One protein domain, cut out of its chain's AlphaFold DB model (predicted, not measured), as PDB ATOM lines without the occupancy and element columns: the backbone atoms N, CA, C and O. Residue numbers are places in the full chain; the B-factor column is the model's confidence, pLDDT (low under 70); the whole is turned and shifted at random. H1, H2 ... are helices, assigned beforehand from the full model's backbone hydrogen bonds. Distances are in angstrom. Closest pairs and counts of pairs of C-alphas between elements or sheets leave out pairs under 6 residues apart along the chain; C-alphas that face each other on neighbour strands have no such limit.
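Overview. This is residues 92 to 107 and 154 to 221 of the 320 residues of an uncharacterized protein of Cobetia sp. cqz5-12 (UniProt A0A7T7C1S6). A small cluster of helices is built along one long helix, H5: H4 folds back beside it as a helical hairpin, H2 packs on it at a steep angle, and H1 meets it near its first residues. H3 packs on H1, and residues 214 to 221 stick out as an arm. The 84 printed residues hold five named helices, H1 to H5 in chain order, and no named strand; the class is all helix. The whole is compact, with a radius of gyration of the C-alphas of 12.9 A and spans of 39 by 29 by 24 A.

Arrangement. H1, residues 94 to 106, touches H3, residues 168 to 175, at a steep tilt of 41 degrees, opposite ways; the closest C-alphas, of Ala 97 and Trp 173, are 6.0 A apart. H5, residues 198 to 219, is the hub, touching three helices. H1 and H5 only just touch, only at their ends, through residues 104 to 105 and 200 to 201 alone, with 3 pairs of C-alphas within 8 A, the closest those of Leu 105 and Ile 200 at 7.2 A. H2, residues 154 to 159, touches residues 206 to 210 of H5 alone at a steep tilt of 62 degrees; the closest C-alphas, of Met 158 and Ala 206, are 6.7 A apart. H4, residues 181 to 190, and H5 form a hairpin at a shallow tilt of 30 degrees, touching residues 201 to 208 of H5 alone; the closest C-alphas, of Pro 181 and Val 208, are 5.9 A apart. Helix packing is mostly crossed, steep rather than shallow, but only just, with 1 of 3 pairs shallow. H2 and H4 are apart. Every O i to N i+4 pair is within hydrogen-bond range in H1, H2, H4 and H5, and 3 of 4 in H3.

Along the chain. H1 begins at C-alpha 94 (178.525, 166.634, 197.110) and is 17.9 A long; H2 is 8.5 A, H3 11.3 A and H4 14.4 A. H5, 31.0 A, ends at C-alpha 219 (185.641, 172.339, 174.114).

Size, cuts and confidence. The C-alphas of Ala 195 and Lys 221, the farthest apart, are 41.1 A apart. Residues 108 to 153 are not printed, and C-alphas 107 and 154 are 30.6 A apart across the cut. Of the links printed whole, H3 to H4 is tight, and H2 to H3 and H4 to H5 are short. The pLDDT is under 70 in residues 154 to 166 and 195 to 197.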
ATOM      1  N   GLY A  92     179.004 158.404 196.626       90.88
ATOM      2  CA  GLY A  92     178.747 159.482 195.673       90.88
ATOM      3  C   GLY A  92     178.050 160.675 196.335       90.88
ATOM      4  O   GLY A  92     177.357 160.524 197.339       90.88
ATOM      5  N   GLY A  93     178.192 161.863 195.745       94.00
ATOM      6  CA  GLY A  93     177.484 163.074 196.170       94.00
ATOM      7  C   GLY A  93     178.394 164.210 196.638       94.00
ATOM      8  O   GLY A  93     179.587 164.032 196.883       94.00
ATOM      9  N   GLU A  94     177.807 165.403 196.752       93.00
ATOM     10  CA  GLU A  94     178.525 166.634 197.110       93.00
ATOM     11  C   GLU A  94     179.083 166.599 198.541       93.00
ATOM     12  O   GLU A  94     180.235 166.972 198.762       93.00
ATOM     13  N   GLU A  95     178.301 166.132 199.516       93.44
ATOM     14  CA  GLU A  95     178.729 166.094 200.922       93.44
ATOM     15  C   GLU A  95     179.915 165.140 201.165       93.44
ATOM     16  O   GLU A  95     180.907 165.583 201.758       93.44
ATOM     17  N   PRO A  96     179.914 163.884 200.661       93.62
ATOM     18  CA  PRO A  96     181.102 163.030 200.700       93.62
ATOM     19  C   PRO A  96     182.320 163.673 200.034       93.62
ATOM     20  O   PRO A  96     183.403 163.672 200.617       93.62
ATOM     21  N   ALA A  97     182.146 164.307 198.869       92.50
ATOM     22  CA  ALA A  97     183.237 164.974 198.163       92.50
ATOM     23  C   ALA A  97     183.851 166.125 198.977       92.50
ATOM     24  O   ALA A  97     185.073 166.271 199.049       92.50
ATOM     25  N   ARG A  98     183.010 166.945 199.619       90.56
ATOM     26  CA  ARG A  98     183.441 168.070 200.465       90.56
ATOM     27  C   ARG A  98     184.100 167.589 201.752       90.56
ATOM     28  O   ARG A  98     185.116 168.156 202.152       90.56
ATOM     29  N   THR A  99     183.558 166.542 202.367       90.62
ATOM     30  CA  THR A  99     184.134 165.905 203.557       90.62
ATOM     31  C   THR A  99     185.497 165.304 203.244       90.62
ATOM     32  O   THR A  99     186.451 165.523 203.992       90.62
ATOM     33  N   HIS A 100     185.626 164.617 202.107       88.12
ATOM     34  CA  HIS A 100     186.902 164.075 201.657       88.12
ATOM     35  C   HIS A 100     187.900 165.188 201.376       88.12
ATOM     36  O   HIS A 100     188.986 165.157 201.935       88.12
ATOM     37  N   LEU A 101     187.533 166.222 200.607       88.06
ATOM     38  CA  LEU A 101     188.411 167.374 200.372       88.06
ATOM     39  C   LEU A 101     188.864 168.015 201.693       88.06
ATOM     40  O   LEU A 101     190.033 168.357 201.832       88.06
ATOM     41  N   SER A 102     187.966 168.156 202.670       86.69
ATOM     42  CA  SER A 102     188.315 168.687 203.989       86.69
ATOM     43  C   SER A 102     189.264 167.762 204.757       86.69
ATOM     44  O   SER A 102     190.218 168.238 205.365       86.69
ATOM     45  N   THR A 103     189.052 166.449 204.684       85.62
ATOM     46  CA  THR A 103     189.921 165.437 205.303       85.62
ATOM     47  C   THR A 103     191.293 165.406 204.652       85.62
ATOM     48  O   THR A 103     192.288 165.270 205.353       85.62
ATOM     49  N   LEU A 104     191.360 165.575 203.330       81.31
ATOM     50  CA  LEU A 104     192.618 165.767 202.637       81.31
ATOM     51  C   LEU A 104     193.281 167.039 203.199       81.31
ATOM     52  O   LEU A 104     194.336 166.994 203.806       81.31
ATOM     53  N   LEU A 105     192.639 168.190 203.084       80.12
ATOM     54  CA  LEU A 105     193.291 169.459 203.392       80.12
ATOM     55  C   LEU A 105     193.674 169.643 204.872       80.12
ATOM     56  O   LEU A 105     194.770 170.118 205.151       80.12
ATOM     57  N   TRP A 106     192.806 169.264 205.809       79.44
ATOM     58  CA  TRP A 106     192.977 169.527 207.248       79.44
ATOM     59  C   TRP A 106     193.062 168.254 208.100       79.44
ATOM     60  O   TRP A 106     193.026 168.314 209.333       79.44
ATOM     61  N   GLY A 107     193.158 167.083 207.474       71.62
ATOM     62  CA  GLY A 107     193.359 165.827 208.186       71.62
ATOM     63  C   GLY A 107     194.735 165.752 208.842       71.62
ATOM     64  O   GLY A 107     195.740 166.243 208.332       71.62
ATOM     65  N   THR A 154     205.226 169.697 178.885       43.78
ATOM     66  CA  THR A 154     204.314 170.169 179.941       43.78
ATOM     67  C   THR A 154     203.231 169.161 180.323       43.78
ATOM     68  O   THR A 154     202.883 169.083 181.497       43.78
ATOM     69  N   LEU A 155     202.699 168.389 179.367       38.81
ATOM     70  CA  LEU A 155     201.641 167.412 179.644       38.81
ATOM     71  C   LEU A 155     202.192 166.176 180.367       38.81
ATOM     72  O   LEU A 155     201.641 165.787 181.394       38.81
ATOM     73  N   ASP A 156     203.308 165.618 179.879       42.88
ATOM     74  CA  ASP A 156     203.984 164.492 180.531       42.88
ATOM     75  C   ASP A 156     204.498 164.903 181.929       42.88
ATOM     76  O   ASP A 156     204.286 164.162 182.888       42.88
ATOM     77  N   ASP A 157     205.073 166.104 182.094       40.12
ATOM     78  CA  ASP A 157     205.552 166.604 183.396       40.12
ATOM     79  C   ASP A 157     204.401 166.803 184.409       40.12
ATOM     80  O   ASP A 157     204.540 166.464 185.587       40.12
ATOM     81  N   MET A 158     203.236 167.292 183.962       39.62
ATOM     82  CA  MET A 158     202.023 167.396 184.792       39.62
ATOM     83  C   MET A 158     201.457 166.022 185.171       39.62
ATOM     84  O   MET A 158     200.979 165.828 186.289       39.62
ATOM     85  N   GLN A 159     201.523 165.060 184.253       47.69
ATOM     86  CA  GLN A 159     201.023 163.699 184.436       47.69
ATOM     87  C   GLN A 159     201.956 162.819 185.292       47.69
ATOM     88  O   GLN A 159     201.513 161.806 185.841       47.69
ATOM     89  N   LEU A 160     203.230 163.202 185.443       41.94
ATOM     90  CA  LEU A 160     204.224 162.543 186.300       41.94
ATOM     91  C   LEU A 160     204.110 162.907 187.789       41.94
ATOM     92  O   LEU A 160     204.790 162.298 188.619       41.94
ATOM     93  N   MET A 161     203.250 163.862 188.156       43.72
ATOM     94  CA  MET A 161     203.011 164.200 189.558       43.72
ATOM     95  C   MET A 161     202.384 162.999 190.273       43.72
ATOM     96  O   MET A 161     201.252 162.596 189.989       43.72
ATOM     97  N   ALA A 162     203.133 162.404 191.205       42.97
ATOM     98  CA  ALA A 162     202.650 161.305 192.028       42.97
ATOM     99  C   ALA A 162     201.414 161.771 192.808       42.97
ATOM    100  O   ALA A 162     201.512 162.556 193.752       42.97
ATOM    101  N   ARG A 163     200.238 161.297 192.390       51.84
ATOM    102  CA  ARG A 163     198.995 161.499 193.130       51.84
ATOM    103  C   ARG A 163     199.054 160.620 194.379       51.84
ATOM    104  O   ARG A 163     199.310 159.422 194.233       51.84
ATOM    105  N   PRO A 164     198.805 161.153 195.589       53.81
ATOM    106  CA  PRO A 164     198.570 160.305 196.741       53.81
ATOM    107  C   PRO A 164     197.432 159.371 196.371       53.81
ATOM    108  O   PRO A 164     196.402 159.816 195.859       53.81
ATOM    109  N   ALA A 165     197.593 158.084 196.639       56.81
ATOM    110  CA  ALA A 165     196.515 157.138 196.413       56.81
ATOM    111  C   ALA A 165     195.301 157.416 197.334       56.81
ATOM    112  O   ALA A 165     194.249 156.827 197.158       56.81
ATOM    113  N   ASP A 166     195.380 158.389 198.245       63.19
ATOM    114  CA  ASP A 166     194.230 158.892 198.999       63.19
ATOM    115  C   ASP A 166     193.445 160.004 198.288       63.19
ATOM    116  O   ASP A 166     192.302 160.293 198.647       63.19
ATOM    117  N   ALA A 167     194.030 160.628 197.263       70.44
ATOM    118  CA  ALA A 167     193.419 161.726 196.521       70.44
ATOM    119  C   ALA A 167     192.643 161.261 195.281       70.44
ATOM    120  O   ALA A 167     191.894 162.052 194.710       70.44
ATOM    121  N   TRP A 168     192.784 160.000 194.853       77.56
ATOM    122  CA  TRP A 168     192.097 159.520 193.650       77.56
ATOM    123  C   TRP A 168     190.563 159.614 193.696       77.56
ATOM    124  O   TRP A 168     190.000 159.957 192.654       77.56
ATOM    125  N   PRO A 169     189.868 159.424 194.844       85.88
ATOM    126  CA  PRO A 169     188.411 159.570 194.891       85.88
ATOM    127  C   PRO A 169     187.939 160.971 194.481       85.88
ATOM    128  O   PRO A 169     186.854 161.138 193.928       85.88
ATOM    129  N   LEU A 170     188.792 161.988 194.665       87.88
ATOM    130  CA  LEU A 170     188.511 163.349 194.223       87.88
ATOM    131  C   LEU A 170     188.318 163.455 192.709       87.88
ATOM    132  O   LEU A 170     187.483 164.241 192.265       87.88
ATOM    133  N   ALA A 171     189.036 162.651 191.921       88.38
ATOM    134  CA  ALA A 171     188.853 162.606 190.475       88.38
ATOM    135  C   ALA A 171     187.456 162.079 190.099       88.38
ATOM    136  O   ALA A 171     186.823 162.646 189.212       88.38
ATOM    137  N   ALA A 172     186.932 161.087 190.827       91.25
ATOM    138  CA  ALA A 172     185.580 160.564 190.614       91.25
ATOM    139  C   ALA A 172     184.498 161.610 190.921       91.25
ATOM    140  O   ALA A 172     183.605 161.848 190.108       91.25
ATOM    141  N   TRP A 173     184.608 162.325 192.043       94.56
ATOM    142  CA  TRP A 173     183.662 163.405 192.353       94.56
ATOM    143  C   TRP A 173     183.777 164.604 191.405       94.56
ATOM    144  O   TRP A 173     182.769 165.261 191.142       94.56
ATOM    145  N   LEU A 174     184.970 164.895 190.877       92.94
ATOM    146  CA  LEU A 174     185.164 165.909 189.837       92.94
ATOM    147  C   LEU A 174     184.513 165.502 188.510       92.94
ATOM    148  O   LEU A 174     183.897 166.345 187.857       92.94
ATOM    149  N   ALA A 175     184.637 164.232 188.118       92.25
ATOM    150  CA  ALA A 175     184.024 163.692 186.908       92.25
ATOM    151  C   ALA A 175     182.486 163.730 186.980       92.25
ATOM    152  O   ALA A 175     181.829 164.151 186.031       92.25
ATOM    153  N   LEU A 176     181.917 163.387 188.140       93.56
ATOM    154  CA  LEU A 176     180.469 163.410 188.387       93.56
ATOM    155  C   LEU A 176     179.902 164.810 188.681       93.56
ATOM    156  O   LEU A 176     178.692 164.967 188.834       93.56
ATOM    157  N   GLY A 177     180.753 165.831 188.821       93.50
ATOM    158  CA  GLY A 177     180.330 167.183 189.196       93.50
ATOM    159  C   GLY A 177     179.861 167.324 190.651       93.50
ATOM    160  O   GLY A 177     179.285 168.349 191.006       93.50
ATOM    161  N   CYS A 178     180.132 166.335 191.509       95.00
ATOM    162  CA  CYS A 178     179.877 166.408 192.952       95.00
ATOM    163  C   CYS A 178     180.734 167.479 193.639       95.00
ATOM    164  O   CYS A 178     180.353 168.006 194.679       95.00
ATOM    165  N   ILE A 179     181.887 167.825 193.064       92.75
ATOM    166  CA  ILE A 179     182.679 168.972 193.495       92.75
ATOM    167  C   ILE A 179     183.153 169.776 192.289       92.75
ATOM    168  O   ILE A 179     183.618 169.230 191.293       92.75
ATOM    169  N   SER A 180     183.029 171.102 192.368       90.94
ATOM    170  CA  SER A 180     183.482 171.988 191.296       90.94
ATOM    171  C   SER A 180     184.998 172.225 191.381       90.94
ATOM    172  O   SER A 180     185.490 172.531 192.470       90.94
ATOM    173  N   PRO A 181     185.731 172.238 190.250       90.75
ATOM    174  CA  PRO A 181     187.127 172.680 190.213       90.75
ATOM    175  C   PRO A 181     187.322 174.069 190.840       90.75
ATOM    176  O   PRO A 181     188.249 174.289 191.613       90.75
ATOM    177  N   ARG A 182     186.373 174.991 190.608       88.75
ATOM    178  CA  ARG A 182     186.371 176.333 191.215       88.75
ATOM    179  C   ARG A 182     186.285 176.289 192.736       88.75
ATOM    180  O   ARG A 182     186.908 177.104 193.404       88.75
ATOM    181  N   ARG A 183     185.526 175.338 193.288       88.06
ATOM    182  CA  ARG A 183     185.416 175.165 194.740       88.06
ATOM    183  C   ARG A 183     186.754 174.742 195.336       88.06
ATOM    184  O   ARG A 183     187.125 175.273 196.376       88.06
ATOM    185  N   ILE A 184     187.471 173.839 194.667       88.81
ATOM    186  CA  ILE A 184     188.821 173.429 195.071       88.81
ATOM    187  C   ILE A 184     189.757 174.641 195.028       88.81
ATOM    188  O   ILE A 184     190.374 174.947 196.040       88.81
ATOM    189  N   LEU A 185     189.791 175.386 193.916       87.31
ATOM    190  CA  LEU A 185     190.641 176.579 193.778       87.31
ATOM    191  C   LEU A 185     190.370 177.633 194.859       87.31
ATOM    192  O   LEU A 185     191.310 178.148 195.450       87.31
ATOM    193  N   GLN A 186     189.103 177.919 195.175       85.00
ATOM    194  CA  GLN A 186     188.748 178.855 196.250       85.00
ATOM    195  C   GLN A 186     189.245 178.398 197.621       85.00
ATOM    196  O   GLN A 186     189.668 179.217 198.433       85.00
ATOM    197  N   VAL A 187     189.159 177.096 197.896       85.75
ATOM    198  CA  VAL A 187     189.643 176.535 199.155       85.75
ATOM    199  C   VAL A 187     191.169 176.608 199.223       85.75
ATOM    200  O   VAL A 187     191.698 177.011 200.256       85.75
ATOM    201  N   LEU A 188     191.863 176.277 198.130       84.94
ATOM    202  CA  LEU A 188     193.317 176.420 198.027       84.94
ATOM    203  C   LEU A 188     193.748 177.882 198.213       84.94
ATOM    204  O   LEU A 188     194.687 178.152 198.954       84.94
ATOM    205  N   ASP A 189     193.028 178.831 197.612       82.00
ATOM    206  CA  ASP A 189     193.325 180.258 197.739       82.00
ATOM    207  C   ASP A 189     193.130 180.775 199.170       82.00
ATOM    208  O   ASP A 189     193.984 181.495 199.691       82.00
ATOM    209  N   ALA A 190     192.049 180.354 199.835       81.75
ATOM    210  CA  ALA A 190     191.762 180.724 201.221       81.75
ATOM    211  C   ALA A 190     192.858 180.267 202.193       81.75
ATOM    212  O   ALA A 190     193.085 180.923 203.210       81.75
ATOM    213  N   ARG A 191     193.547 179.169 201.866       79.88
ATOM    214  CA  ARG A 191     194.558 178.559 202.726       79.88
ATOM    215  C   ARG A 191     195.999 178.710 202.253       79.88
ATOM    216  O   ARG A 191     196.892 178.150 202.878       79.88
ATOM    217  N   ARG A 192     196.259 179.467 201.184       73.81
ATOM    218  CA  ARG A 192     197.603 179.592 200.581       73.81
ATOM    219  C   ARG A 192     198.695 180.063 201.554       73.81
ATOM    220  O   ARG A 192     199.870 179.834 201.313       73.81
ATOM    221  N   HIS A 193     198.300 180.732 202.641       71.31
ATOM    222  CA  HIS A 193     199.192 181.260 203.680       71.31
ATOM    223  C   HIS A 193     199.261 180.381 204.940       71.31
ATOM    224  O   HIS A 193     199.912 180.755 205.915       71.31
ATOM    225  N   GLU A 194     198.575 179.235 204.957       74.44
ATOM    226  CA  GLU A 194     198.669 178.256 206.042       74.44
ATOM    227  C   GLU A 194     200.011 177.505 205.950       74.44
ATOM    228  O   GLU A 194     200.411 177.023 204.892       74.44
ATOM    229  N   ALA A 195     200.743 177.416 207.065       62.59
ATOM    230  CA  ALA A 195     202.059 176.782 207.096       62.59
ATOM    231  C   ALA A 195     201.957 175.244 207.080       62.59
ATOM    232  O   ALA A 195     201.226 174.676 207.884       62.59
ATOM    233  N   GLY A 196     202.774 174.577 206.251       60.94
ATOM    234  CA  GLY A 196     202.999 173.121 206.306       60.94
ATOM    235  C   GLY A 196     202.315 172.275 205.224       60.94
ATOM    236  O   GLY A 196     202.705 171.125 205.053       60.94
ATOM    237  N   ASP A 197     201.397 172.845 204.438       64.62
ATOM    238  CA  ASP A 197     200.497 172.074 203.556       64.62
ATOM    239  C   ASP A 197     200.742 172.293 202.049       64.62
ATOM    240  O   ASP A 197     199.883 172.017 201.211       64.62
ATOM    241  N   GLU A 198     201.928 172.777 201.674       70.44
ATOM    242  CA  GLU A 198     202.235 173.148 200.288       70.44
ATOM    243  C   GLU A 198     202.077 171.956 199.329       70.44
ATOM    244  O   GLU A 198     201.374 172.066 198.330       70.44
ATOM    245  N   ALA A 199     202.624 170.783 199.672       71.19
ATOM    246  CA  ALA A 199     202.638 169.600 198.803       71.19
ATOM    247  C   ALA A 199     201.239 169.121 198.365       71.19
ATOM    248  O   ALA A 199     201.039 168.790 197.195       71.19
ATOM    249  N   ILE A 200     200.260 169.102 199.279       74.12
ATOM    250  CA  ILE A 200     198.893 168.684 198.942       74.12
ATOM    251  C   ILE A 200     198.190 169.737 198.081       74.12
ATOM    252  O   ILE A 200     197.475 169.386 197.140       74.12
ATOM    253  N   ASN A 201     198.444 171.025 198.333       77.94
ATOM    254  CA  ASN A 201     197.919 172.107 197.505       77.94
ATOM    255  C   ASN A 201     198.442 171.994 196.063       77.94
ATOM    256  O   ASN A 201     197.651 172.118 195.126       77.94
ATOM    257  N   GLN A 202     199.731 171.669 195.881       74.12
ATOM    258  CA  GLN A 202     200.335 171.425 194.559       74.12
ATOM    259  C   GLN A 202     199.642 170.287 193.815       74.12
ATOM    260  O   GLN A 202     199.277 170.424 192.649       74.12
ATOM    261  N   GLN A 203     199.402 169.170 194.497       74.12
ATOM    262  CA  GLN A 203     198.782 167.996 193.887       74.12
ATOM    263  C   GLN A 203     197.318 168.241 193.511       74.12
ATOM    264  O   GLN A 203     196.886 167.859 192.422       74.12
ATOM    265  N   LEU A 204     196.552 168.897 194.384       80.44
ATOM    266  CA  LEU A 204     195.159 169.250 194.110       80.44
ATOM    267  C   LEU A 204     195.046 170.252 192.963       80.44
ATOM    268  O   LEU A 204     194.179 170.104 192.099       80.44
ATOM    269  N   LEU A 205     195.950 171.233 192.914       80.56
ATOM    270  CA  LEU A 205     196.046 172.151 191.791       80.56
ATOM    271  C   LEU A 205     196.379 171.411 190.493       80.56
ATOM    272  O   LEU A 205     195.712 171.640 189.489       80.56
ATOM    273  N   ALA A 206     197.358 170.502 190.507       76.50
ATOM    274  CA  ALA A 206     197.735 169.722 189.330       76.50
ATOM    275  C   ALA A 206     196.559 168.889 188.793       76.50
ATOM    276  O   ALA A 206     196.314 168.888 187.588       76.50
ATOM    277  N   ILE A 207     195.776 168.257 189.679       79.38
ATOM    278  CA  ILE A 207     194.550 167.529 189.305       79.38
ATOM    279  C   ILE A 207     193.552 168.461 188.607       79.38
ATOM    280  O   ILE A 207     193.026 168.120 187.545       79.38
ATOM    281  N   VAL A 208     193.298 169.641 189.184       86.19
ATOM    282  CA  VAL A 208     192.375 170.628 188.605       86.19
ATOM    283  C   VAL A 208     192.879 171.115 187.247       86.19
ATOM    284  O   VAL A 208     192.126 171.090 186.279       86.19
ATOM    285  N   LEU A 209     194.147 171.514 187.145       82.44
ATOM    286  CA  LEU A 209     194.721 172.035 185.905       82.44
ATOM    287  C   LEU A 209     194.739 170.983 184.797       82.44
ATOM    288  O   LEU A 209     194.333 171.287 183.679       82.44
ATOM    289  N   GLN A 210     195.137 169.741 185.094       78.62
ATOM    290  CA  GLN A 210     195.124 168.657 184.109       78.62
ATOM    291  C   GLN A 210     193.711 168.422 183.568       78.62
ATOM    292  O   GLN A 210     193.526 168.334 182.352       78.62
ATOM    293  N   ARG A 211     192.708 168.368 184.454       86.31
ATOM    294  CA  ARG A 211     191.302 168.256 184.050       86.31
ATOM    295  C   ARG A 211     190.900 169.412 183.136       86.31
ATOM    296  O   ARG A 211     190.358 169.172 182.060       86.31
ATOM    297  N   GLU A 212     191.166 170.652 183.546       85.88
ATOM    298  CA  GLU A 212     190.782 171.836 182.772       85.88
ATOM    299  C   GLU A 212     191.494 171.908 181.416       85.88
ATOM    300  O   GLU A 212     190.875 172.329 180.440       85.88
ATOM    301  N   CYS A 213     192.744 171.449 181.315       84.56
ATOM    302  CA  CYS A 213     193.459 171.342 180.044       84.56
ATOM    303  C   CYS A 213     192.733 170.410 179.066       84.56
ATOM    304  O   CYS A 213     192.418 170.832 177.956       84.56
ATOM    305  N   TRP A 214     192.406 169.180 179.475       86.94
ATOM    306  CA  TRP A 214     191.682 168.227 178.621       86.94
ATOM    307  C   TRP A 214     190.284 168.717 178.244       86.94
ATOM    308  O   TRP A 214     189.905 168.691 177.072       86.94
ATOM    309  N   GLN A 215     189.539 169.234 179.223       89.31
ATOM    310  CA  GLN A 215     188.208 169.803 179.009       89.31
ATOM    311  C   GLN A 215     188.249 170.977 178.023       89.31
ATOM    312  O   GLN A 215     187.404 171.087 177.134       89.31
ATOM    313  N   ARG A 216     189.259 171.846 178.142       87.44
ATOM    314  CA  ARG A 216     189.480 172.966 177.225       87.44
ATOM    315  C   ARG A 216     189.854 172.506 175.822       87.44
ATOM    316  O   ARG A 216     189.269 173.017 174.874       87.44
ATOM    317  N   MET A 217     190.775 171.551 175.691       86.31
ATOM    318  CA  MET A 217     191.181 171.019 174.385       86.31
ATOM    319  C   MET A 217     189.985 170.459 173.613       86.31
ATOM    320  O   MET A 217     189.847 170.743 172.429       86.31
ATOM    321  N   LEU A 218     189.076 169.734 174.273       89.25
ATOM    322  CA  LEU A 218     187.870 169.225 173.617       89.25
ATOM    323  C   LEU A 218     186.840 170.328 173.314       89.25
ATOM    324  O   LEU A 218     186.216 170.327 172.251       89.25
ATOM    325  N   ARG A 219     186.634 171.262 174.248       91.06
ATOM    326  CA  ARG A 219     185.641 172.339 174.114       91.06
ATOM    327  C   ARG A 219     185.989 173.320 172.999       91.06
ATOM    328  O   ARG A 219     185.093 173.730 172.266       91.06
ATOM    329  N   ASP A 220     187.259 173.700 172.897       90.31
ATOM    330  CA  ASP A 220     187.728 174.740 171.976       90.31
ATOM    331  C   ASP A 220     187.840 174.213 170.519       90.31
ATOM    332  O   ASP A 220     188.082 174.995 169.601       90.31
ATOM    333  N   LYS A 221     187.621 172.908 170.282       88.88
ATOM    334  CA  LYS A 221     187.511 172.311 168.938       88.88
ATOM    335  C   LYS A 221     186.214 172.699 168.238       88.88
ATOM    336  O   LYS A 221     185.173 172.847 168.882       88.88
TER     337      LYS A 221